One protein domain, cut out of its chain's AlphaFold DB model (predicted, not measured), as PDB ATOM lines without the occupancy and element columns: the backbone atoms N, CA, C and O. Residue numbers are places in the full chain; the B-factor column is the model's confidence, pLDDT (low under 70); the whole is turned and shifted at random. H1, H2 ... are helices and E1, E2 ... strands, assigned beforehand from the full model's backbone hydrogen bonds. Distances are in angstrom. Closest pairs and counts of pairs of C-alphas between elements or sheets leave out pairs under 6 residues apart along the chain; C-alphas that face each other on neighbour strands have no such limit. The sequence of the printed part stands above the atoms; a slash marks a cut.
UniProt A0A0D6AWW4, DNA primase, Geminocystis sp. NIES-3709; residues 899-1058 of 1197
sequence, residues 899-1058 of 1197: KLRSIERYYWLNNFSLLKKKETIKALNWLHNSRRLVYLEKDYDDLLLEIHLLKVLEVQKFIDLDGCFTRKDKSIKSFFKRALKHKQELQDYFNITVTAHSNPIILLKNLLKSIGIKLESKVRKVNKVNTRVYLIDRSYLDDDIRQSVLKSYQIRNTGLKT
ATOM      1  N   LYS A 899     250.983 554.943 491.447       85.25
ATOM      2  CA  LYS A 899     250.714 555.785 492.625       85.25
ATOM      3  C   LYS A 899     251.112 555.058 493.908       85.25
ATOM      4  O   LYS A 899     252.032 555.527 494.582       85.25
ATOM      5  N   LEU A 900     250.556 553.868 494.172       88.94
ATOM      6  CA  LEU A 900     250.976 553.013 495.296       88.94
ATOM      7  C   LEU A 900     252.465 552.680 495.243       88.94
ATOM      8  O   LEU A 900     253.169 552.868 496.233       88.94
ATOM      9  N   ARG A 901     252.983 552.286 494.073       88.19
ATOM     10  CA  ARG A 901     254.414 551.991 493.904       88.19
ATOM     11  C   ARG A 901     255.313 553.187 494.233       88.19
ATOM     12  O   ARG A 901     256.421 553.008 494.736       88.19
ATOM     13  N   SER A 902     254.856 554.412 493.985       90.81
ATOM     14  CA  SER A 902     255.596 555.619 494.358       90.81
ATOM     15  C   SER A 902     255.638 555.829 495.880       90.81
ATOM     16  O   SER A 902     256.681 556.209 496.418       90.81
ATOM     17  N   ILE A 903     254.553 555.495 496.590       91.69
ATOM     18  CA  ILE A 903     254.483 555.529 498.059       91.69
ATOM     19  C   ILE A 903     255.339 554.400 498.658       91.69
ATOM     20  O   ILE A 903     256.118 554.655 499.577       91.69
ATOM     21  N   GLU A 904     255.296 553.189 498.087       91.31
ATOM     22  CA  GLU A 904     256.193 552.083 498.452       91.31
ATOM     23  C   GLU A 904     257.666 552.502 498.328       91.31
ATOM     24  O   GLU A 904     258.455 552.330 499.261       91.31
ATOM     25  N   ARG A 905     258.055 553.087 497.188       92.69
ATOM     26  CA  ARG A 905     259.435 553.540 496.985       92.69
ATOM     27  C   ARG A 905     259.847 554.595 498.015       92.69
ATOM     28  O   ARG A 905     260.967 554.537 498.516       92.69
ATOM     29  N   TYR A 906     258.960 555.520 498.387       92.88
ATOM     30  CA  TYR A 906     259.234 556.475 499.467       92.88
ATOM     31  C   TYR A 906     259.402 555.790 500.832       92.88
ATOM     32  O   TYR A 906     260.354 556.097 501.558       92.88
ATOM     33  N   TYR A 907     258.541 554.822 501.166       93.19
ATOM     34  CA  TYR A 907     258.670 554.023 502.386       93.19
ATOM     35  C   TYR A 907     260.049 553.354 502.466       93.19
ATOM     36  O   TYR A 907     260.744 553.490 503.476       93.19
ATOM     37  N   TRP A 908     260.494 552.691 501.394       92.88
ATOM     38  CA  TRP A 908     261.782 551.992 501.376       92.88
ATOM     39  C   TRP A 908     263.000 552.900 501.195       92.88
ATOM     40  O   TRP A 908     264.083 552.530 501.646       92.88
ATOM     41  N   LEU A 909     262.857 554.095 500.613       93.12
ATOM     42  CA  LEU A 909     263.919 555.105 500.614       93.12
ATOM     43  C   LEU A 909     264.284 555.492 502.050       93.12
ATOM     44  O   LEU A 909     265.462 555.494 502.416       93.12
ATOM     45  N   ASN A 910     263.282 555.691 502.902       91.00
ATOM     46  CA  ASN A 910     263.491 555.906 504.329       91.00
ATOM     47  C   ASN A 910     263.960 554.605 505.028       91.00
ATOM     48  O   ASN A 910     264.975 554.602 505.723       91.00
ATOM     49  N   ASN A 911     263.325 553.463 504.740       90.44
ATOM     50  CA  ASN A 911     263.561 552.167 505.399       90.44
ATOM     51  C   ASN A 911     264.571 551.235 504.681       90.44
ATOM     52  O   ASN A 911     264.454 550.010 504.744       90.44
ATOM     53  N   PHE A 912     265.590 551.776 504.003       87.62
ATOM     54  CA  PHE A 912     266.480 551.003 503.108       87.62
ATOM     55  C   PHE A 912     267.243 549.849 503.792       87.62
ATOM     56  O   PHE A 912     267.527 548.826 503.168       87.62
ATOM     57  N   SER A 913     267.541 549.969 505.089       82.56
ATOM     58  CA  SER A 913     268.143 548.889 505.887       82.56
ATOM     59  C   SER A 913     267.182 547.718 506.134       82.56
ATOM     60  O   SER A 913     267.629 546.575 506.227       82.56
ATOM     61  N   LEU A 914     265.869 547.973 506.188       83.44
ATOM     62  CA  LEU A 914     264.838 546.934 506.230       83.44
ATOM     63  C   LEU A 914     264.592 546.337 504.838       83.44
ATOM     64  O   LEU A 914     264.422 545.123 504.752       83.44
ATOM     65  N   LEU A 915     264.673 547.128 503.754       84.62
ATOM     66  CA  LEU A 915     264.599 546.592 502.384       84.62
ATOM     67  C   LEU A 915     265.724 545.579 502.133       84.62
ATOM     68  O   LEU A 915     265.462 544.465 501.692       84.62
ATOM     69  N   LYS A 916     266.968 545.923 502.497       77.38
ATOM     70  CA  LYS A 916     268.104 544.990 502.410       77.38
ATOM     71  C   LYS A 916     267.838 543.671 503.144       77.38
ATOM     72  O   LYS A 916     268.119 542.610 502.591       77.38
ATOM     73  N   LYS A 917     267.261 543.714 504.354       75.50
ATOM     74  CA  LYS A 917     266.855 542.501 505.089       75.50
ATOM     75  C   LYS A 917     265.761 541.719 504.351       75.50
ATOM     76  O   LYS A 917     265.919 540.515 504.191       75.50
ATOM     77  N   LYS A 918     264.696 542.386 503.883       78.56
ATOM     78  CA  LYS A 918     263.580 541.781 503.127       78.56
ATOM     79  C   LYS A 918     264.085 541.004 501.909       78.56
ATOM     80  O   LYS A 918     263.766 539.828 501.757       78.56
ATOM     81  N   GLU A 919     264.922 541.635 501.091       75.62
ATOM     82  CA  GLU A 919     265.447 541.016 499.871       75.62
ATOM     83  C   GLU A 919     266.518 539.950 500.162       75.62
ATOM     84  O   GLU A 919     266.555 538.937 499.472       75.62
ATOM     85  N   THR A 920     267.310 540.090 501.237       71.00
ATOM     86  CA  THR A 920     268.200 539.004 501.701       71.00
ATOM     87  C   THR A 920     267.392 537.777 502.137       71.00
ATOM     88  O   THR A 920     267.724 536.668 501.742       71.00
ATOM     89  N   ILE A 921     266.304 537.951 502.898       70.81
ATOM     90  CA  ILE A 921     265.444 536.836 503.335       70.81
ATOM     91  C   ILE A 921     264.788 536.149 502.129       70.81
ATOM     92  O   ILE A 921     264.814 534.925 502.051       70.81
ATOM     93  N   LYS A 922     264.274 536.908 501.149       70.62
ATOM     94  CA  LYS A 922     263.802 536.335 499.873       70.62
ATOM     95  C   LYS A 922     264.896 535.529 499.165       70.62
ATOM     96  O   LYS A 922     264.615 534.447 498.663       70.62
ATOM     97  N   ALA A 923     266.126 536.047 499.112       65.94
ATOM     98  CA  ALA A 923     267.244 535.380 498.450       65.94
ATOM     99  C   ALA A 923     267.651 534.075 499.151       65.94
ATOM    100  O   ALA A 923     267.873 533.078 498.473       65.94
ATOM    101  N   LEU A 924     267.667 534.050 500.488       63.34
ATOM    102  CA  LEU A 924     267.911 532.833 501.271       63.34
ATOM    103  C   LEU A 924     266.790 531.797 501.088       63.34
ATOM    104  O   LEU A 924     267.079 530.636 500.822       63.34
ATOM    105  N   ASN A 925     265.520 532.216 501.160       61.09
ATOM    106  CA  ASN A 925     264.369 531.331 500.938       61.09
ATOM    107  C   ASN A 925     264.356 530.736 499.518       61.09
ATOM    108  O   ASN A 925     263.905 529.613 499.324       61.09
ATOM    109  N   TRP A 926     264.820 531.495 498.523       59.03
ATOM    110  CA  TRP A 926     264.974 531.005 497.156       59.03
ATOM    111  C   TRP A 926     266.136 530.012 497.040       59.03
ATOM    112  O   TRP A 926     265.899 528.896 496.595       59.03
ATOM    113  N   LEU A 927     267.336 530.362 497.526       56.06
ATOM    114  CA  LEU A 927     268.523 529.488 497.516       56.06
ATOM    115  C   LEU A 927     268.282 528.135 498.201       56.06
ATOM    116  O   LEU A 927     268.813 527.120 497.766       56.06
ATOM    117  N   HIS A 928     267.484 528.125 499.268       55.34
ATOM    118  CA  HIS A 928     267.097 526.910 499.984       55.34
ATOM    119  C   HIS A 928     266.175 525.989 499.157       55.34
ATOM    120  O   HIS A 928     266.156 524.781 499.375       55.34
ATOM    121  N   ASN A 929     265.416 526.547 498.209       51.94
ATOM    122  CA  ASN A 929     264.393 525.832 497.442       51.94
ATOM    123  C   ASN A 929     264.777 525.626 495.957       51.94
ATOM    124  O   ASN A 929     264.113 524.864 495.257       51.94
ATOM    125  N   SER A 930     265.820 526.293 495.454       52.53
ATOM    126  CA  SER A 930     266.272 526.217 494.059       52.53
ATOM    127  C   SER A 930     267.136 524.975 493.803       52.53
ATOM    128  O   SER A 930     268.262 524.889 494.297       52.53
ATOM    129  N   ARG A 931     266.654 524.036 492.976       51.84
ATOM    130  CA  ARG A 931     267.334 522.768 492.619       51.84
ATOM    131  C   ARG A 931     268.490 522.943 491.612       51.84
ATOM    132  O   ARG A 931     268.527 522.306 490.568       51.84
ATOM    133  N   ARG A 932     269.435 523.837 491.927       49.69
ATOM    134  CA  ARG A 932     270.709 524.129 491.225       49.69
ATOM    135  C   ARG A 932     270.665 524.532 489.736       49.69
ATOM    136  O   ARG A 932     271.668 525.077 489.279       49.69
ATOM    137  N   LEU A 933     269.563 524.379 488.991       47.88
ATOM    138  CA  LEU A 933     269.410 525.056 487.694       47.88
ATOM    139  C   LEU A 933     269.282 526.567 487.920       47.88
ATOM    140  O   LEU A 933     268.227 527.093 488.261       47.88
ATOM    141  N   VAL A 934     270.395 527.267 487.725       49.09
ATOM    142  CA  VAL A 934     270.570 528.705 487.974       49.09
ATOM    143  C   VAL A 934     270.031 529.528 486.790       49.09
ATOM    144  O   VAL A 934     270.669 530.427 486.249       49.09
ATOM    145  N   TYR A 935     268.787 529.242 486.397       48.97
ATOM    146  CA  TYR A 935     268.001 530.114 485.527       48.97
ATOM    147  C   TYR A 935     267.571 531.339 486.346       48.97
ATOM    148  O   TYR A 935     266.489 531.368 486.910       48.97
ATOM    149  N   LEU A 936     268.462 532.324 486.507       49.94
ATOM    150  CA  LEU A 936     268.332 533.395 487.510       49.94
ATOM    151  C   LEU A 936     267.226 534.411 487.206       49.94
ATOM    152  O   LEU A 936     267.509 535.558 486.847       49.94
ATOM    153  N   GLU A 937     265.972 533.991 487.311       47.75
ATOM    154  CA  GLU A 937     264.809 534.774 486.910       47.75
ATOM    155  C   GLU A 937     263.541 534.480 487.721       47.75
ATOM    156  O   GLU A 937     262.430 534.787 487.293       47.75
ATOM    157  N   LYS A 938     263.684 534.061 488.983       46.28
ATOM    158  CA  LYS A 938     262.832 534.722 489.976       46.28
ATOM    159  C   LYS A 938     263.096 536.221 489.902       46.28
ATOM    160  O   LYS A 938     264.171 536.696 490.278       46.28
ATOM    161  N   ASP A 939     262.100 536.962 489.423       48.69
ATOM    162  CA  ASP A 939     262.076 538.421 489.448       48.69
ATOM    163  C   ASP A 939     262.050 538.919 490.899       48.69
ATOM    164  O   ASP A 939     261.025 539.296 491.475       48.69
ATOM    165  N   TYR A 940     263.234 538.949 491.512       53.34
ATOM    166  CA  TYR A 940     263.504 539.860 492.605       53.34
ATOM    167  C   TYR A 940     263.135 541.250 492.119       53.34
ATOM    168  O   TYR A 940     263.714 541.747 491.154       53.34
ATOM    169  N   ASP A 941     262.214 541.885 492.821       62.72
ATOM    170  CA  ASP A 941     261.780 543.244 492.553       62.72
ATOM    171  C   ASP A 941     262.982 544.210 492.432       62.72
ATOM    172  O   ASP A 941     263.917 544.198 493.244       62.72
ATOM    173  N   ASP A 942     263.017 545.036 491.384       76.19
ATOM    174  CA  ASP A 942     264.069 546.038 491.164       76.19
ATOM    175  C   ASP A 942     264.083 547.166 492.188       76.19
ATOM    176  O   ASP A 942     265.069 547.894 492.259       76.19
ATOM    177  N   LEU A 943     263.083 547.235 493.063       84.81
ATOM    178  CA  LEU A 943     263.016 548.105 494.235       84.81
ATOM    179  C   LEU A 943     264.353 548.257 494.992       84.81
ATOM    180  O   LEU A 943     264.722 549.368 495.365       84.81
ATOM    181  N   LEU A 944     265.146 547.192 495.173       83.81
ATOM    182  CA  LEU A 944     266.471 547.304 495.814       83.81
ATOM    183  C   LEU A 944     267.456 548.185 495.023       83.81
ATOM    184  O   LEU A 944     268.207 548.958 495.621       83.81
ATOM    185  N   LEU A 945     267.442 548.074 493.694       84.38
ATOM    186  CA  LEU A 945     268.289 548.819 492.759       84.38
ATOM    187  C   LEU A 945     267.748 550.241 492.542       84.38
ATOM    188  O   LEU A 945     268.518 551.199 492.613       84.38
ATOM    189  N   GLU A 946     266.429 550.387 492.383       90.12
ATOM    190  CA  GLU A 946     265.709 551.667 492.332       90.12
ATOM    191  C   GLU A 946     266.059 552.546 493.544       90.12
ATOM    192  O   GLU A 946     266.529 553.678 493.397       90.12
ATOM    193  N   ILE A 947     265.875 552.015 494.761       92.88
ATOM    194  CA  ILE A 947     266.134 552.755 495.999       92.88
ATOM    195  C   ILE A 947     267.631 552.986 496.215       92.88
ATOM    196  O   ILE A 947     268.018 554.068 496.665       92.88
ATOM    197  N   HIS A 948     268.490 552.021 495.868       89.69
ATOM    198  CA  HIS A 948     269.934 552.230 495.936       89.69
ATOM    199  C   HIS A 948     270.370 553.407 495.050       89.69
ATOM    200  O   HIS A 948     271.071 554.298 495.533       89.69
ATOM    201  N   LEU A 949     269.896 553.466 493.803       92.12
ATOM    202  CA  LEU A 949     270.194 554.553 492.870       92.12
ATOM    203  C   LEU A 949     269.684 555.909 493.383       92.12
ATOM    204  O   LEU A 949     270.430 556.889 493.356       92.12
ATOM    205  N   LEU A 950     268.464 555.979 493.927       94.69
ATOM    206  CA  LEU A 950     267.942 557.208 494.543       94.69
ATOM    207  C   LEU A 950     268.815 557.697 495.716       94.69
ATOM    208  O   LEU A 950     268.990 558.910 495.876       94.69
ATOM    209  N   LYS A 951     269.417 556.784 496.496       92.69
ATOM    210  CA  LYS A 951     270.399 557.142 497.536       92.69
ATOM    211  C   LYS A 951     271.752 557.560 496.967       92.69
ATOM    212  O   LYS A 951     272.287 558.562 497.430       92.69
ATOM    213  N   VAL A 952     272.275 556.879 495.947       92.62
ATOM    214  CA  VAL A 952     273.539 557.248 495.272       92.62
ATOM    215  C   VAL A 952     273.455 558.639 494.634       92.62
ATOM    216  O   VAL A 952     274.403 559.420 494.701       92.62
ATOM    217  N   LEU A 953     272.303 558.999 494.066       95.00
ATOM    218  CA  LEU A 953     272.044 560.341 493.536       95.00
ATOM    219  C   LEU A 953     271.795 561.392 494.638       95.00
ATOM    220  O   LEU A 953     271.851 562.590 494.354       95.00
ATOM    221  N   GLU A 954     271.592 560.952 495.884       94.44
ATOM    222  CA  GLU A 954     271.169 561.718 497.066       94.44
ATOM    223  C   GLU A 954     269.840 562.470 496.881       94.44
ATOM    224  O   GLU A 954     269.703 563.609 497.330       94.44
ATOM    225  N   VAL A 955     268.839 561.849 496.242       93.50
ATOM    226  CA  VAL A 955     267.514 562.477 496.036       93.50
ATOM    227  C   VAL A 955     266.881 562.907 497.367       93.50
ATOM    228  O   VAL A 955     266.275 563.973 497.433       93.50
ATOM    229  N   GLN A 956     267.122 562.146 498.441       90.25
ATOM    230  CA  GLN A 956     266.679 562.457 499.805       90.25
ATOM    231  C   GLN A 956     267.082 563.872 500.268       90.25
ATOM    232  O   GLN A 956     266.246 564.585 500.809       90.25
ATOM    233  N   LYS A 957     268.293 564.355 499.940       90.62
ATOM    234  CA  LYS A 957     268.755 565.703 500.338       90.62
ATOM    235  C   LYS A 957     267.931 566.846 499.735       90.62
ATOM    236  O   LYS A 957     268.056 567.978 500.184       90.62
ATOM    237  N   PHE A 958     267.127 566.580 498.704       90.19
ATOM    238  CA  PHE A 958     266.180 567.554 498.159       90.19
ATOM    239  C   PHE A 958     264.812 567.492 498.843       90.19
ATOM    240  O   PHE A 958     264.107 568.491 498.803       90.19
ATOM    241  N   ILE A 959     264.463 566.366 499.476       87.75
ATOM    242  CA  ILE A 959     263.256 566.179 500.296       87.75
ATOM    243  C   ILE A 959     263.449 566.880 501.648       87.75
ATOM    244  O   ILE A 959     262.625 567.702 502.043       87.75
ATOM    245  N   ASP A 960     264.594 566.624 502.286       84.56
ATOM    246  CA  ASP A 960     264.981 567.150 503.605       84.56
ATOM    247  C   ASP A 960     265.306 568.664 503.596       84.56
ATOM    248  O   ASP A 960     265.674 569.236 504.617       84.56
ATOM    249  N   LEU A 961     265.239 569.327 502.434       83.38
ATOM    250  CA  LEU A 961     265.661 570.719 502.272       83.38
ATOM    251  C   LEU A 961     264.561 571.697 502.720       83.38
ATOM    252  O   LEU A 961     263.572 571.910 502.014       83.38
ATOM    253  N   ASP A 962     264.770 572.358 503.860       70.94
ATOM    254  CA  ASP A 962     263.967 573.499 504.321       70.94
ATOM    255  C   ASP A 962     264.254 574.766 503.495       70.94
ATOM    256  O   ASP A 962     264.942 575.694 503.920       70.94
ATOM    257  N   GLY A 963     263.730 574.821 502.266       76.88
ATOM    258  CA  GLY A 963     263.814 576.026 501.447       76.88
ATOM    259  C   GLY A 963     263.493 575.836 499.970       76.88
ATOM    260  O   GLY A 963     262.897 574.849 499.544       76.88
ATOM    261  N   CYS A 964     263.902 576.820 499.167       86.12
ATOM    262  CA  CYS A 964     263.810 576.766 497.711       86.12
ATOM    263  C   CYS A 964     265.198 576.879 497.064       86.12
ATOM    264  O   CYS A 964     265.991 577.741 497.440       86.12
ATOM    265  N   PHE A 965     265.458 576.052 496.054       89.94
ATOM    266  CA  PHE A 965     266.732 575.969 495.336       89.94
ATOM    267  C   PHE A 965     266.605 576.440 493.877       89.94
ATOM    268  O   PHE A 965     265.509 576.533 493.320       89.94
ATOM    269  N   THR A 966     267.727 576.739 493.223       89.19
ATOM    270  CA  THR A 966     267.789 577.159 491.812       89.19
ATOM    271  C   THR A 966     268.560 576.159 490.944       89.19
ATOM    272  O   THR A 966     269.339 575.338 491.423       89.19
ATOM    273  N   ARG A 967     268.422 576.266 489.613       88.81
ATOM    274  CA  ARG A 967     269.224 575.473 488.656       88.81
ATOM    275  C   ARG A 967     270.739 575.755 488.745       88.81
ATOM    276  O   ARG A 967     271.525 574.962 488.233       88.81
ATOM    277  N   LYS A 968     271.170 576.872 489.351       88.56
ATOM    278  CA  LYS A 968     272.593 577.257 489.451       88.56
ATOM    279  C   LYS A 968     273.314 576.646 490.664       88.56
ATOM    280  O   LYS A 968     274.550 576.703 490.704       88.56
ATOM    281  N   ASP A 969     272.571 576.072 491.607       90.62
ATOM    282  CA  ASP A 969     273.047 575.707 492.944       90.62
ATOM    283  C   ASP A 969     274.046 574.539 492.924       90.62
ATOM    284  O   ASP A 969     274.003 573.657 492.059       90.62
ATOM    285  N   LYS A 970     274.958 574.514 493.907       92.12
ATOM    286  CA  LYS A 970     276.001 573.475 494.019       92.12
ATOM    287  C   LYS A 970     275.400 572.066 494.174       92.12
ATOM    288  O   LYS A 970     275.923 571.122 493.585       92.12
ATOM    289  N   SER A 971     274.281 571.938 494.891       90.69
ATOM    290  CA  SER A 971     273.528 570.686 495.067       90.69
ATOM    291  C   SER A 971     273.032 570.118 493.733       90.69
ATOM    292  O   SER A 971     273.343 568.976 493.402       90.69
ATOM    293  N   ILE A 972     272.349 570.930 492.920       94.12
ATOM    294  CA  ILE A 972     271.824 570.536 491.602       94.12
ATOM    295  C   ILE A 972     272.947 570.173 490.621       94.12
ATOM    296  O   ILE A 972     272.821 569.201 489.875       94.12
ATOM    297  N   LYS A 973     274.076 570.894 490.653       93.62
ATOM    298  CA  LYS A 973     275.268 570.551 489.858       93.62
ATOM    299  C   LYS A 973     275.878 569.205 490.273       93.62
ATOM    300  O   LYS A 973     276.210 568.402 489.404       93.62
ATOM    301  N   SER A 974     275.989 568.940 491.576       94.56
ATOM    302  CA  SER A 974     276.509 567.670 492.110       94.56
ATOM    303  C   SER A 974     275.599 566.487 491.758       94.56
ATOM    304  O   SER A 974     276.056 565.493 491.191       94.56
ATOM    305  N   PHE A 975     274.290 566.640 491.983       96.25
ATOM    306  CA  PHE A 975     273.258 565.691 491.567       96.25
ATOM    307  C   PHE A 975     273.357 565.353 490.072       96.25
ATOM    308  O   PHE A 975     273.401 564.178 489.712       96.25
ATOM    309  N   PHE A 976     273.480 566.360 489.201       96.69
ATOM    310  CA  PHE A 976     273.592 566.131 487.760       96.69
ATOM    311  C   PHE A 976     274.898 565.426 487.365       96.69
ATOM    312  O   PHE A 976     274.869 564.526 486.528       96.69
ATOM    313  N   LYS A 977     276.031 565.751 488.008       96.06
ATOM    314  CA  LYS A 977     277.302 565.028 487.804       96.06
ATOM    315  C   LYS A 977     277.167 563.543 488.162       96.06
ATOM    316  O   LYS A 977     277.671 562.697 487.427       96.06
ATOM    317  N   ARG A 978     276.454 563.208 489.245       96.25
ATOM    318  CA  ARG A 978     276.168 561.808 489.609       96.25
ATOM    319  C   ARG A 978     275.202 561.142 488.631       96.25
ATOM    320  O   ARG A 978     275.468 560.025 488.211       96.25
ATOM    321  N   ALA A 979     274.153 561.827 488.191       94.81
ATOM    322  CA  ALA A 979     273.231 561.284 487.194       94.81
ATOM    323  C   ALA A 979     273.879 561.030 485.822       94.81
ATOM    324  O   ALA A 979     273.507 560.085 485.138       94.81
ATOM    325  N   LEU A 980     274.876 561.831 485.429       94.56
ATOM    326  CA  LEU A 980     275.684 561.572 484.234       94.56
ATOM    327  C   LEU A 980     276.583 560.335 484.385       94.56
ATOM    328  O   LEU A 980     276.792 559.625 483.402       94.56
ATOM    329  N   LYS A 981     277.083 560.058 485.601       94.81
ATOM    330  CA  LYS A 981     277.806 558.814 485.914       94.81
ATOM    331  C   LYS A 981     276.865 557.604 485.864       94.81
ATOM    332  O   LYS A 981     277.193 556.624 485.209       94.81
ATOM    333  N   HIS A 982     275.687 557.716 486.478       91.19
ATOM    334  CA  HIS A 982     274.685 556.648 486.607       91.19
ATOM    335  C   HIS A 982     273.582 556.711 485.531       91.19
ATOM    336  O   HIS A 982     272.402 556.452 485.783       91.19
ATOM    337  N   LYS A 983     273.955 557.128 484.314       91.06
ATOM    338  CA  LYS A 983     273.025 557.364 483.193       91.06
ATOM    339  C   LYS A 983     272.368 556.083 482.665       91.06
ATOM    340  O   LYS A 983     271.309 556.169 482.050       91.06
ATOM    341  N   GLN A 984     273.004 554.929 482.874       83.00
ATOM    342  CA  GLN A 984     272.511 553.633 482.408       83.00
ATOM    343  C   GLN A 984     271.496 553.070 483.406       83.00
ATOM    344  O   GLN A 984     270.380 552.736 483.034       83.00
ATOM    345  N   GLU A 985     271.823 553.103 484.696       85.50
ATOM    346  CA  GLU A 985     270.928 552.701 485.782       85.50
ATOM    347  C   GLU A 985     269.665 553.580 485.833       85.50
ATOM    348  O   GLU A 985     268.572 553.089 486.106       85.50
ATOM    349  N   LEU A 986     269.778 554.873 485.498       88.81
ATOM    350  CA  LEU A 986     268.623 555.765 485.330       88.81
ATOM    351  C   LEU A 986     267.734 555.394 484.135       88.81
ATOM    352  O   LEU A 986     266.509 555.507 484.223       88.81
ATOM    353  N   GLN A 987     268.328 554.921 483.041       85.81
ATOM    354  CA  GLN A 987     267.590 554.411 481.889       85.81
ATOM    355  C   GLN A 987     266.940 553.047 482.183       85.81
ATOM    356  O   GLN A 987     265.875 552.758 481.643       85.81
ATOM    357  N   ASP A 988     267.536 552.241 483.061       79.31
ATOM    358  CA  ASP A 988     267.119 550.855 483.287       79.31
ATOM    359  C   ASP A 988     266.120 550.686 484.440       79.31
ATOM    360  O   ASP A 988     265.197 549.889 484.309       79.31
ATOM    361  N   TYR A 989     266.238 551.462 485.525       84.75
ATOM    362  CA  TYR A 989     265.334 551.372 486.688       84.75
ATOM    363  C   TYR A 989     264.245 552.460 486.719       84.75
ATOM    364  O   TYR A 989     263.245 552.321 487.421       84.75
ATOM    365  N   PHE A 990     264.415 553.551 485.961       85.81
ATOM    366  CA  PHE A 990     263.456 554.667 485.921       85.81
ATOM    367  C   PHE A 990     263.008 555.075 484.510       85.81
ATOM    368  O   PHE A 990     262.141 555.938 484.387       85.81
ATOM    369  N   ASN A 991     263.561 554.467 483.450       84.94
ATOM    370  CA  ASN A 991     263.333 554.855 482.052       84.94
ATOM    371  C   ASN A 991     263.635 556.348 481.772       84.94
ATOM    372  O   ASN A 991     262.897 557.028 481.059       84.94
ATOM    373  N   ILE A 992     264.716 556.884 482.359       87.62
ATOM    374  CA  ILE A 992     265.139 558.281 482.170       87.62
ATOM    375  C   ILE A 992     266.489 558.351 481.447       87.62
ATOM    376  O   ILE A 992     267.544 558.131 482.039       87.62
ATOM    377  N   THR A 993     266.470 558.762 480.178       87.69
ATOM    378  CA  THR A 993     267.692 559.032 479.409       87.69
ATOM    379  C   THR A 993     268.399 560.300 479.907       87.69
ATOM    380  O   THR A 993     267.835 561.399 479.870       87.69
ATOM    381  N   VAL A 994     269.671 560.188 480.311       89.50
ATOM    382  CA  VAL A 994     270.504 561.338 480.714       89.50
ATOM    383  C   VAL A 994     271.633 561.589 479.713       89.50
ATOM    384  O   VAL A 994     272.401 560.695 479.365       89.50
ATOM    385  N   THR A 995     271.749 562.841 479.274       92.12
ATOM    386  CA  THR A 995     272.787 563.358 478.369       92.12
ATOM    387  C   THR A 995     273.425 564.609 478.977       92.12
ATOM    388  O   THR A 995     272.836 565.224 479.866       92.12
ATOM    389  N   ALA A 996     274.579 565.049 478.465       89.75
ATOM    390  CA  ALA A 996     275.234 566.287 478.912       89.75
ATOM    391  C   ALA A 996     274.340 567.544 478.790       89.75
ATOM    392  O   ALA A 996     274.528 568.507 479.532       89.75
ATOM    393  N   HIS A 997     273.343 567.520 477.898       91.00
ATOM    394  CA  HIS A 997     272.410 568.623 477.652       91.00
ATOM    395  C   HIS A 997     271.074 568.481 478.411       91.00
ATOM    396  O   HIS A 997     270.268 569.415 478.412       91.00
ATOM    397  N   SER A 998     270.820 567.341 479.069       91.88
ATOM    398  CA  SER A 998     269.575 567.092 479.809       91.88
ATOM    399  C   SER A 998     269.376 568.120 480.931       91.88
ATOM    400  O   SER A 998     270.313 568.501 481.627       91.88
ATOM    401  N   ASN A 999     268.140 568.583 481.140       93.62
ATOM    402  CA  ASN A 999     267.849 569.595 482.157       93.62
ATOM    403  C   ASN A 999     267.849 568.973 483.576       93.62
ATOM    404  O   ASN A 999     266.957 568.168 483.863       93.62
ATOM    405  N   PRO A1000     268.755 569.382 484.494       94.19
ATOM    406  CA  PRO A1000     268.856 568.793 485.833       94.19
ATOM    407  C   PRO A1000     267.564 568.876 486.652       94.19
ATOM    408  O   PRO A1000     267.275 567.980 487.437       94.19
ATOM    409  N   ILE A1001     266.769 569.933 486.460       94.75
ATOM    410  CA  ILE A1001     265.527 570.135 487.215       94.75
ATOM    411  C   ILE A1001     264.408 569.215 486.713       94.75
ATOM    412  O   ILE A1001     263.626 568.722 487.518       94.75
ATOM    413  N   ILE A1002     264.339 568.945 485.404       93.81
ATOM    414  CA  ILE A1002     263.355 568.000 484.845       93.81
ATOM    415  C   ILE A1002     263.704 566.578 485.294       93.81
ATOM    416  O   ILE A1002     262.832 565.841 485.740       93.81
ATOM    417  N   LEU A1003     264.993 566.230 485.272       94.56
ATOM    418  CA  LEU A1003     265.494 564.967 485.803       94.56
ATOM    419  C   LEU A1003     265.155 564.787 487.296       94.56
ATOM    420  O   LEU A1003     264.591 563.761 487.670       94.56
ATOM    421  N   LEU A1004     265.435 565.790 488.139       95.06
ATOM    422  CA  LEU A1004     265.087 565.744 489.564       95.06
ATOM    423  C   LEU A1004     263.568 565.655 489.776       95.06
ATOM    424  O   LEU A1004     263.118 564.843 490.577       95.06
ATOM    425  N   LYS A1005     262.766 566.423 489.022       94.25
ATOM    426  CA  LYS A1005     261.295 566.355 489.066       94.25
ATOM    427  C   LYS A1005     260.768 564.961 488.713       94.25
ATOM    428  O   LYS A1005     259.830 564.500 489.357       94.25
ATOM    429  N   ASN A1006     261.363 564.282 487.733       93.81
ATOM    430  CA  ASN A1006     260.959 562.928 487.348       93.81
ATOM    431  C   ASN A1006     261.306 561.898 488.437       93.81
ATOM    432  O   ASN A1006     260.477 561.042 488.745       93.81
ATOM    433  N   LEU A1007     262.479 562.010 489.072       94.50
ATOM    434  CA  LEU A1007     262.862 561.137 490.189       94.50
ATOM    435  C   LEU A1007     262.031 561.397 491.452       94.50
ATOM    436  O   LEU A1007     261.595 560.439 492.085       94.50
ATOM    437  N   LEU A1008     261.722 562.653 491.779       92.81
ATOM    438  CA  LEU A1008     260.789 562.988 492.861       92.81
ATOM    439  C   LEU A1008     259.378 562.450 492.561       92.81
ATOM    440  O   LEU A1008     258.787 561.792 493.414       92.81
ATOM    441  N   LYS A1009     258.873 562.593 491.324       91.38
ATOM    442  CA  LYS A1009     257.593 561.978 490.920       91.38
ATOM    443  C   LYS A1009     257.617 560.452 491.093       91.38
ATOM    444  O   LYS A1009     256.612 559.878 491.496       91.38
ATOM    445  N   SER A1010     258.757 559.798 490.849       91.44
ATOM    446  CA  SER A1010     258.894 558.337 490.980       91.44
ATOM    447  C   SER A1010     258.736 557.796 492.412       91.44
ATOM    448  O   SER A1010     258.498 556.596 492.561       91.44
ATOM    449  N   ILE A1011     258.824 558.671 493.425       91.69
ATOM    450  CA  ILE A1011     258.584 558.402 494.858       91.69
ATOM    451  C   ILE A1011     257.366 559.169 495.416       91.69
ATOM    452  O   ILE A1011     257.207 559.343 496.627       91.69
ATOM    453  N   GLY A1012     256.511 559.677 494.523       88.38
ATOM    454  CA  GLY A1012     255.310 560.413 494.889       88.38
ATOM    455  C   GLY A1012     255.667 561.694 495.630       88.38
ATOM    456  O   GLY A1012     255.249 561.880 496.763       88.38
ATOM    457  N   ILE A1013     256.508 562.535 495.031       89.25
ATOM    458  CA  ILE A1013     256.811 563.881 495.522       89.25
ATOM    459  C   ILE A1013     256.757 564.846 494.337       89.25
ATOM    460  O   ILE A1013     257.397 564.643 493.301       89.25
ATOM    461  N   LYS A1014     255.981 565.919 494.480       89.19
ATOM    462  CA  LYS A1014     255.824 566.958 493.459       89.19
ATOM    463  C   LYS A1014     256.873 568.054 493.673       89.19
ATOM    464  O   LYS A1014     257.128 568.490 494.791       89.19
ATOM    465  N   LEU A1015     257.504 568.486 492.578       91.19
ATOM    466  CA  LEU A1015     258.422 569.628 492.567       91.19
ATOM    467  C   LEU A1015     257.704 570.843 491.977       91.19
ATOM    468  O   LEU A1015     257.373 570.859 490.784       91.19
ATOM    469  N   GLU A1016     257.482 571.855 492.810       89.06
ATOM    470  CA  GLU A1016     256.922 573.136 492.396       89.06
ATOM    471  C   GLU A1016     257.984 574.049 491.774       89.06
ATOM    472  O   GLU A1016     259.187 573.900 492.005       89.06
ATOM    473  N   SER A1017     257.537 575.059 491.022       90.38
ATOM    474  CA  SER A1017     258.392 576.170 490.601       90.38
ATOM    475  C   SER A1017     257.684 577.503 490.796       90.38
ATOM    476  O   SER A1017     256.597 577.699 490.252       90.38
ATOM    477  N   LYS A1018     258.314 578.430 491.516       87.50
ATOM    478  CA  LYS A1018     257.800 579.783 491.779       87.50
ATOM    479  C   LYS A1018     258.820 580.810 491.283       87.50
ATOM    480  O   LYS A1018     260.005 580.507 491.154       87.50
ATOM    481  N   VAL A1019     258.382 582.024 490.957       86.62
ATOM    482  CA  VAL A1019     259.293 583.123 490.594       86.62
ATOM    483  C   VAL A1019     259.477 584.012 491.819       86.62
ATOM    484  O   VAL A1019     258.499 584.464 492.405       86.62
ATOM    485  N   ARG A1020     260.727 584.256 492.219       83.88
ATOM    486  CA  ARG A1020     261.089 585.192 493.294       83.88
ATOM    487  C   ARG A1020     262.085 586.216 492.757       83.88
ATOM    488  O   ARG A1020     262.954 585.872 491.957       83.88
ATOM    489  N   LYS A1021     261.987 587.473 493.201       76.75
ATOM    490  CA  LYS A1021     263.030 588.473 492.939       76.75
ATOM    491  C   LYS A1021     264.239 588.158 493.818       76.75
ATOM    492  O   LYS A1021     264.155 588.267 495.035       76.75
ATOM    493  N   VAL A1022     265.351 587.778 493.196       70.81
ATOM    494  CA  VAL A1022     266.652 587.572 493.847       70.81
ATOM    495  C   VAL A1022     267.604 588.597 493.244       70.81
ATOM    496  O   VAL A1022     267.725 588.674 492.024       70.81
ATOM    497  N   ASN A1023     268.226 589.437 494.076       70.31
ATOM    498  CA  ASN A1023     269.088 590.548 493.645       70.31
ATOM    499  C   ASN A1023     268.432 591.425 492.552       70.31
ATOM    500  O   ASN A1023     269.026 591.706 491.516       70.31
ATOM    501  N   LYS A1024     267.165 591.813 492.776       75.06
ATOM    502  CA  LYS A1024     266.271 592.542 491.846       75.06
ATOM    503  C   LYS A1024     265.891 591.803 490.542       75.06
ATOM    504  O   LYS A1024     265.013 592.288 489.833       75.06
ATOM    505  N   VAL A1025     266.434 590.615 490.258       75.94
ATOM    506  CA  VAL A1025     266.141 589.816 489.052       75.94
ATOM    507  C   VAL A1025     265.086 588.736 489.327       75.94
ATOM    508  O   VAL A1025     265.186 587.979 490.295       75.94
ATOM    509  N   ASN A1026     264.088 588.618 488.444       83.75
ATOM    510  CA  ASN A1026     263.082 587.551 488.488       83.75
ATOM    511  C   ASN A1026     263.737 586.177 488.254       83.75
ATOM    512  O   ASN A1026     264.065 585.809 487.128       83.75
ATOM    513  N   THR A1027     263.911 585.403 489.324       84.69
ATOM    514  CA  THR A1027     264.577 584.096 489.315       84.69
ATOM    515  C   THR A1027     263.559 582.990 489.572       84.69
ATOM    516  O   THR A1027     262.793 583.051 490.536       84.69
ATOM    517  N   ARG A1028     263.542 581.951 488.726       89.88
ATOM    518  CA  ARG A1028     262.725 580.753 488.969       89.88
ATOM    519  C   ARG A1028     263.409 579.869 490.015       89.88
ATOM    520  O   ARG A1028     264.486 579.326 489.759       89.88
ATOM    521  N   VAL A1029     262.759 579.740 491.164       90.44
ATOM    522  CA  VAL A1029     263.136 578.858 492.273       90.44
ATOM    523  C   VAL A1029     262.242 577.619 492.274       90.44
ATOM    524  O   VAL A1029     261.116 577.657 491.773       90.44
ATOM    525  N   TYR A1030     262.736 576.530 492.848       91.94
ATOM    526  CA  TYR A1030     262.042 575.251 492.964       91.94
ATOM    527  C   TYR A1030     261.981 574.836 494.430       91.94
ATOM    528  O   TYR A1030     262.906 575.125 495.187       91.94
ATOM    529  N   LEU A1031     260.891 574.192 494.829       90.50
ATOM    530  CA  LEU A1031     260.679 573.696 496.187       90.50
ATOM    531  C   LEU A1031     259.895 572.383 496.147       90.50
ATOM    532  O   LEU A1031     259.165 572.122 495.185       90.50
ATOM    533  N   ILE A1032     260.053 571.576 497.190       89.38
ATOM    534  CA  ILE A1032     259.223 570.392 497.407       89.38
ATOM    535  C   ILE A1032     257.814 570.829 497.788       89.38
ATOM    536  O   ILE A1032     257.629 571.716 498.622       89.38
ATOM    537  N   ASP A1033     256.829 570.184 497.179       85.81
ATOM    538  CA  ASP A1033     255.436 570.293 497.580       85.81
ATOM    539  C   ASP A1033     255.199 569.443 498.837       85.81
ATOM    540  O   ASP A1033     255.166 568.213 498.760       85.81
ATOM    541  N   ARG A1034     255.105 570.092 500.004       79.88
ATOM    542  CA  ARG A1034     254.929 569.392 501.289       79.88
ATOM    543  C   ARG A1034     253.494 568.934 501.542       79.88
ATOM    544  O   ARG A1034     253.330 567.917 502.195       79.88
ATOM    545  N   SER A1035     252.489 569.557 500.920       79.12
ATOM    546  CA  SER A1035     251.087 569.129 501.070       79.12
ATOM    547  C   SER A1035     250.855 567.668 500.659       79.12
ATOM    548  O   SER A1035     250.053 566.975 501.265       79.12
ATOM    549  N   TYR A1036     251.630 567.166 499.690       71.31
ATOM    550  CA  TYR A1036     251.592 565.762 499.273       71.31
ATOM    551  C   TYR A1036     252.390 564.817 500.196       71.31
ATOM    552  O   TYR A1036     252.293 563.603 500.061       71.31
ATOM    553  N   LEU A1037     253.212 565.325 501.120       75.06
ATOM    554  CA  LEU A1037     253.786 564.511 502.201       75.06
ATOM    555  C   LEU A1037     252.784 564.337 503.345       75.06
ATOM    556  O   LEU A1037     252.746 563.264 503.941       75.06
ATOM    557  N   ASP A1038     251.972 565.363 503.595       78.12
ATOM    558  CA  ASP A1038     250.990 565.434 504.681       78.12
ATOM    559  C   ASP A1038     249.601 564.877 504.279       78.12
ATOM    560  O   ASP A1038     248.651 564.964 505.046       78.12
ATOM    561  N   ASP A1039     249.492 564.293 503.081       85.81
ATOM    562  CA  ASP A1039     248.281 563.691 502.509       85.81
ATOM    563  C   ASP A1039     247.811 562.443 503.289       85.81
ATOM    564  O   ASP A1039     248.572 561.485 503.472       85.81
ATOM    565  N   ASP A1040     246.548 562.431 503.725       87.56
ATOM    566  CA  ASP A1040     245.993 561.382 504.596       87.56
ATOM    567  C   ASP A1040     246.001 559.989 503.946       87.56
ATOM    568  O   ASP A1040     246.302 558.991 504.611       87.56
ATOM    569  N   ILE A1041     245.737 559.896 502.636       88.31
ATOM    570  CA  ILE A1041     245.768 558.627 501.891       88.31
ATOM    571  C   ILE A1041     247.204 558.088 501.858       88.31
ATOM    572  O   ILE A1041     247.452 556.926 502.198       88.31
ATOM    573  N   ARG A1042     248.186 558.935 501.532       90.12
ATOM    574  CA  ARG A1042     249.614 558.597 501.578       90.12
ATOM    575  C   ARG A1042     250.035 558.151 502.971       90.12
ATOM    576  O   ARG A1042     250.719 557.134 503.076       90.12
ATOM    577  N   GLN A1043     249.653 558.867 504.027       91.44
ATOM    578  CA  GLN A1043     250.001 558.498 505.403       91.44
ATOM    579  C   GLN A1043     249.377 557.155 505.806       91.44
ATOM    580  O   GLN A1043     250.054 556.311 506.396       91.44
ATOM    581  N   SER A1044     248.139 556.896 505.389       92.50
ATOM    582  CA  SER A1044     247.424 555.631 505.605       92.50
ATOM    583  C   SER A1044     248.095 554.446 504.890       92.50
ATOM    584  O   SER A1044     248.295 553.374 505.476       92.50
ATOM    585  N   VAL A1045     248.560 554.652 503.653       92.56
ATOM    586  CA  VAL A1045     249.358 553.673 502.891       92.56
ATOM    587  C   VAL A1045     250.749 553.469 503.523       92.56
ATOM    588  O   VAL A1045     251.206 552.333 503.663       92.56
ATOM    589  N   LEU A1046     251.428 554.530 503.977       93.00
ATOM    590  CA  LEU A1046     252.733 554.429 504.653       93.00
ATOM    591  C   LEU A1046     252.638 553.694 505.999       93.00
ATOM    592  O   LEU A1046     253.477 552.836 506.290       93.00
ATOM    593  N   LYS A1047     251.595 553.971 506.787       93.88
ATOM    594  CA  LYS A1047     251.261 553.262 508.030       93.88
ATOM    595  C   LYS A1047     251.001 551.777 507.766       93.88
ATOM    596  O   LYS A1047     251.534 550.933 508.484       93.88
ATOM    597  N   SER A1048     250.290 551.452 506.686       93.25
ATOM    598  CA  SER A1048     250.071 550.070 506.238       93.25
ATOM    599  C   SER A1048     251.382 549.337 505.924       93.25
ATOM    600  O   SER A1048     251.631 548.250 506.457       93.25
ATOM    601  N   TYR A1049     252.281 549.951 505.141       91.19
ATOM    602  CA  TYR A1049     253.617 549.395 504.900       91.19
ATOM    603  C   TYR A1049     254.429 549.253 506.197       91.19
ATOM    604  O   TYR A1049     255.124 548.249 506.369       91.19
ATOM    605  N   GLN A1050     254.327 550.201 507.133       90.25
ATOM    606  CA  GLN A1050     255.006 550.115 508.427       90.25
ATOM    607  C   GLN A1050     254.512 548.933 509.273       90.25
ATOM    608  O   GLN A1050     255.348 548.197 509.804       90.25
ATOM    609  N   ILE A1051     253.196 548.722 509.377       88.56
ATOM    610  CA  ILE A1051     252.595 547.609 510.130       88.56
ATOM    611  C   ILE A1051     253.129 546.275 509.598       88.56
ATOM    612  O   ILE A1051     253.845 545.572 510.317       88.56
ATOM    613  N   ARG A1052     252.898 545.981 508.312       86.06
ATOM    614  CA  ARG A1052     253.245 544.686 507.691       86.06
ATOM    615  C   ARG A1052     254.744 544.372 507.744       86.06
ATOM    616  O   ARG A1052     255.138 543.216 507.866       86.06
ATOM    617  N   ASN A1053     255.603 545.395 507.714       83.88
ATOM    618  CA  ASN A1053     257.058 545.227 507.769       83.88
ATOM    619  C   ASN A1053     257.653 545.326 509.191       83.88
ATOM    620  O   ASN A1053     258.871 545.206 509.346       83.88
ATOM    621  N   THR A1054     256.842 545.486 510.247       79.62
ATOM    622  CA  THR A1054     257.338 545.588 511.637       79.62
ATOM    623  C   THR A1054     258.137 544.349 512.059       79.62
ATOM    624  O   THR A1054     259.205 544.483 512.665       79.62
ATOM    625  N   GLY A1055     257.708 543.153 511.638       69.75
ATOM    626  CA  GLY A1055     258.414 541.890 511.893       69.75
ATOM    627  C   GLY A1055     259.831 541.810 511.303       69.75
ATOM    628  O   GLY A1055     260.668 541.078 511.829       69.75
ATOM    629  N   LEU A1056     260.178 542.614 510.283       71.12
ATOM    630  CA  LEU A1056     261.533 542.633 509.700       71.12
ATOM    631  C   LEU A1056     262.611 543.170 510.663       71.12
ATOM    632  O   LEU A1056     263.815 543.036 510.408       71.12
ATOM    633  N   LYS A1057     262.211 543.765 511.792       63.47
ATOM    634  CA  LYS A1057     263.138 544.258 512.818       63.47
ATOM    635  C   LYS A1057     263.812 543.115 513.596       63.47
ATOM    636  O   LYS A1057     264.996 543.245 513.906       63.47
ATOM    637  N   THR A1058     263.129 541.987 513.827       58.25
ATOM    638  CA  THR A1058     263.534 540.924 514.779       58.25
ATOM    639  C   THR A1058     264.139 539.653 514.154       58.25
ATOM    640  O   THR A1058     264.572 538.763 514.880       58.25
TER     641      THR A1058
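AT A GLANCE: This is residues 899 to 1058 of the 1197 residues of the protein "DNA primase" of Geminocystis sp. NIES-3709 (UniProt A0A0D6AWW4). A cluster of short, mostly crossed helices, H1, H3, H5, H6 and H7, makes the middle, and two arms of different kinds reach away from it at opposite ends and make the length: the two-stranded hairpin E1 and E2 at one end, and H2 at the other, where residues 927 to 937 stick out. H8 packs on H1, and H9, after it, packs on H2. The printed part has 160 residues with nine named helices and two named strands, in the order H1 to H7, E1, E2, H8, H9; the one sheet has the order E1 - E2 and is antiparallel, and the class is mostly helix. The whole is only just loose, close to compact, with a radius of gyration of the C-alphas of 18.4 A, and it is elongated, spanning 69 by 38 by 23 A.

HOW THE PARTS SIT: H1, residues 899 to 910, touches H3, residues 943 to 952, with its residues 905 to 909 alone; their closest C-alphas, those of Leu 909 and Ile 947, are 5.6 A apart, and they run the same way at a steep tilt of 56 degrees. H1 also touches H8, residues 1040 to 1052, the closest C-alphas being those of Tyr 907 and Leu 1046 at 6.4 A, again the same way, at a steep tilt of 59 degrees. H2, residues 912 to 929, forms a helical hairpin with H3, touching it with residues 912 to 919 alone; the closest C-alphas, of Leu 915 and Leu 944, are 6.9 A apart, and the tilt of 35.0 degrees, opposite ways, is only just steep. H2 touches H9, residues 1054 to 1057, with residues 914 to 918 alone, the C-alphas of Leu 914 and Leu 1056 being closest at 6.4 A. H3 is the hub, touching three helices; the third is H6, residues 983 to 989, opposite ways at a shallow tilt of 30 degrees, with the C-alphas of Glu 946 and Tyr 989 closest at 5.7 A. H4, residues 956 to 959, touches no helix but is near H5, residues 970 to 981. H5, with residues 972 to 976 alone, touches H7, residues 1000 to 1009, about perpendicular at 81 degrees; the C-alphas of Phe 976 and Pro 1000 are closest at 5.8 A. The closest C-alphas of H7 and E1, residues 1015 to 1022, are those of Lys 1005 and Leu 1015, 5.6 A apart. E1 and E2, residues 1025 to 1032, form a hairpin, antiparallel at 151 degrees, with N 1018 and O 1029 at 2.9 A and N 1027 and O 1020 at 2.8 A, within hydrogen-bond range. H2 is apart from both strands. In H1, H3, H5, H6, H7 and H8 every O i to N i+4 pair is within hydrogen-bond range, in H2 13 of 14, and H4 and H9 are too short for such a pair.

IN THESE COORDINATES: H1 begins at C-alpha 899, at (250.714, 555.785, 492.625), and is 17.3 A long. H2 is the longest helix, 25.9 A, ending at C-alpha 929, at (264.393, 525.832, 497.442). H5 measures 16.8 A and H8 18.5 A. E1 measures 19.8 A and bends by 55 degrees at residue 1019; E2 measures 22.2 A. H9 ends at C-alpha 1057, at (263.138, 544.258, 512.818).

THE WHOLE: The two C-alphas farthest apart, those of Arg 931 and Lys 1024, are 69.8 A apart. The printed part has no cut. The link from H2 to H3, residues 930 to 942, is long. Mean pLDDT of the printed part is 83.2; residues 923 to 941, 1055 and 1057 to 1058 are under 70.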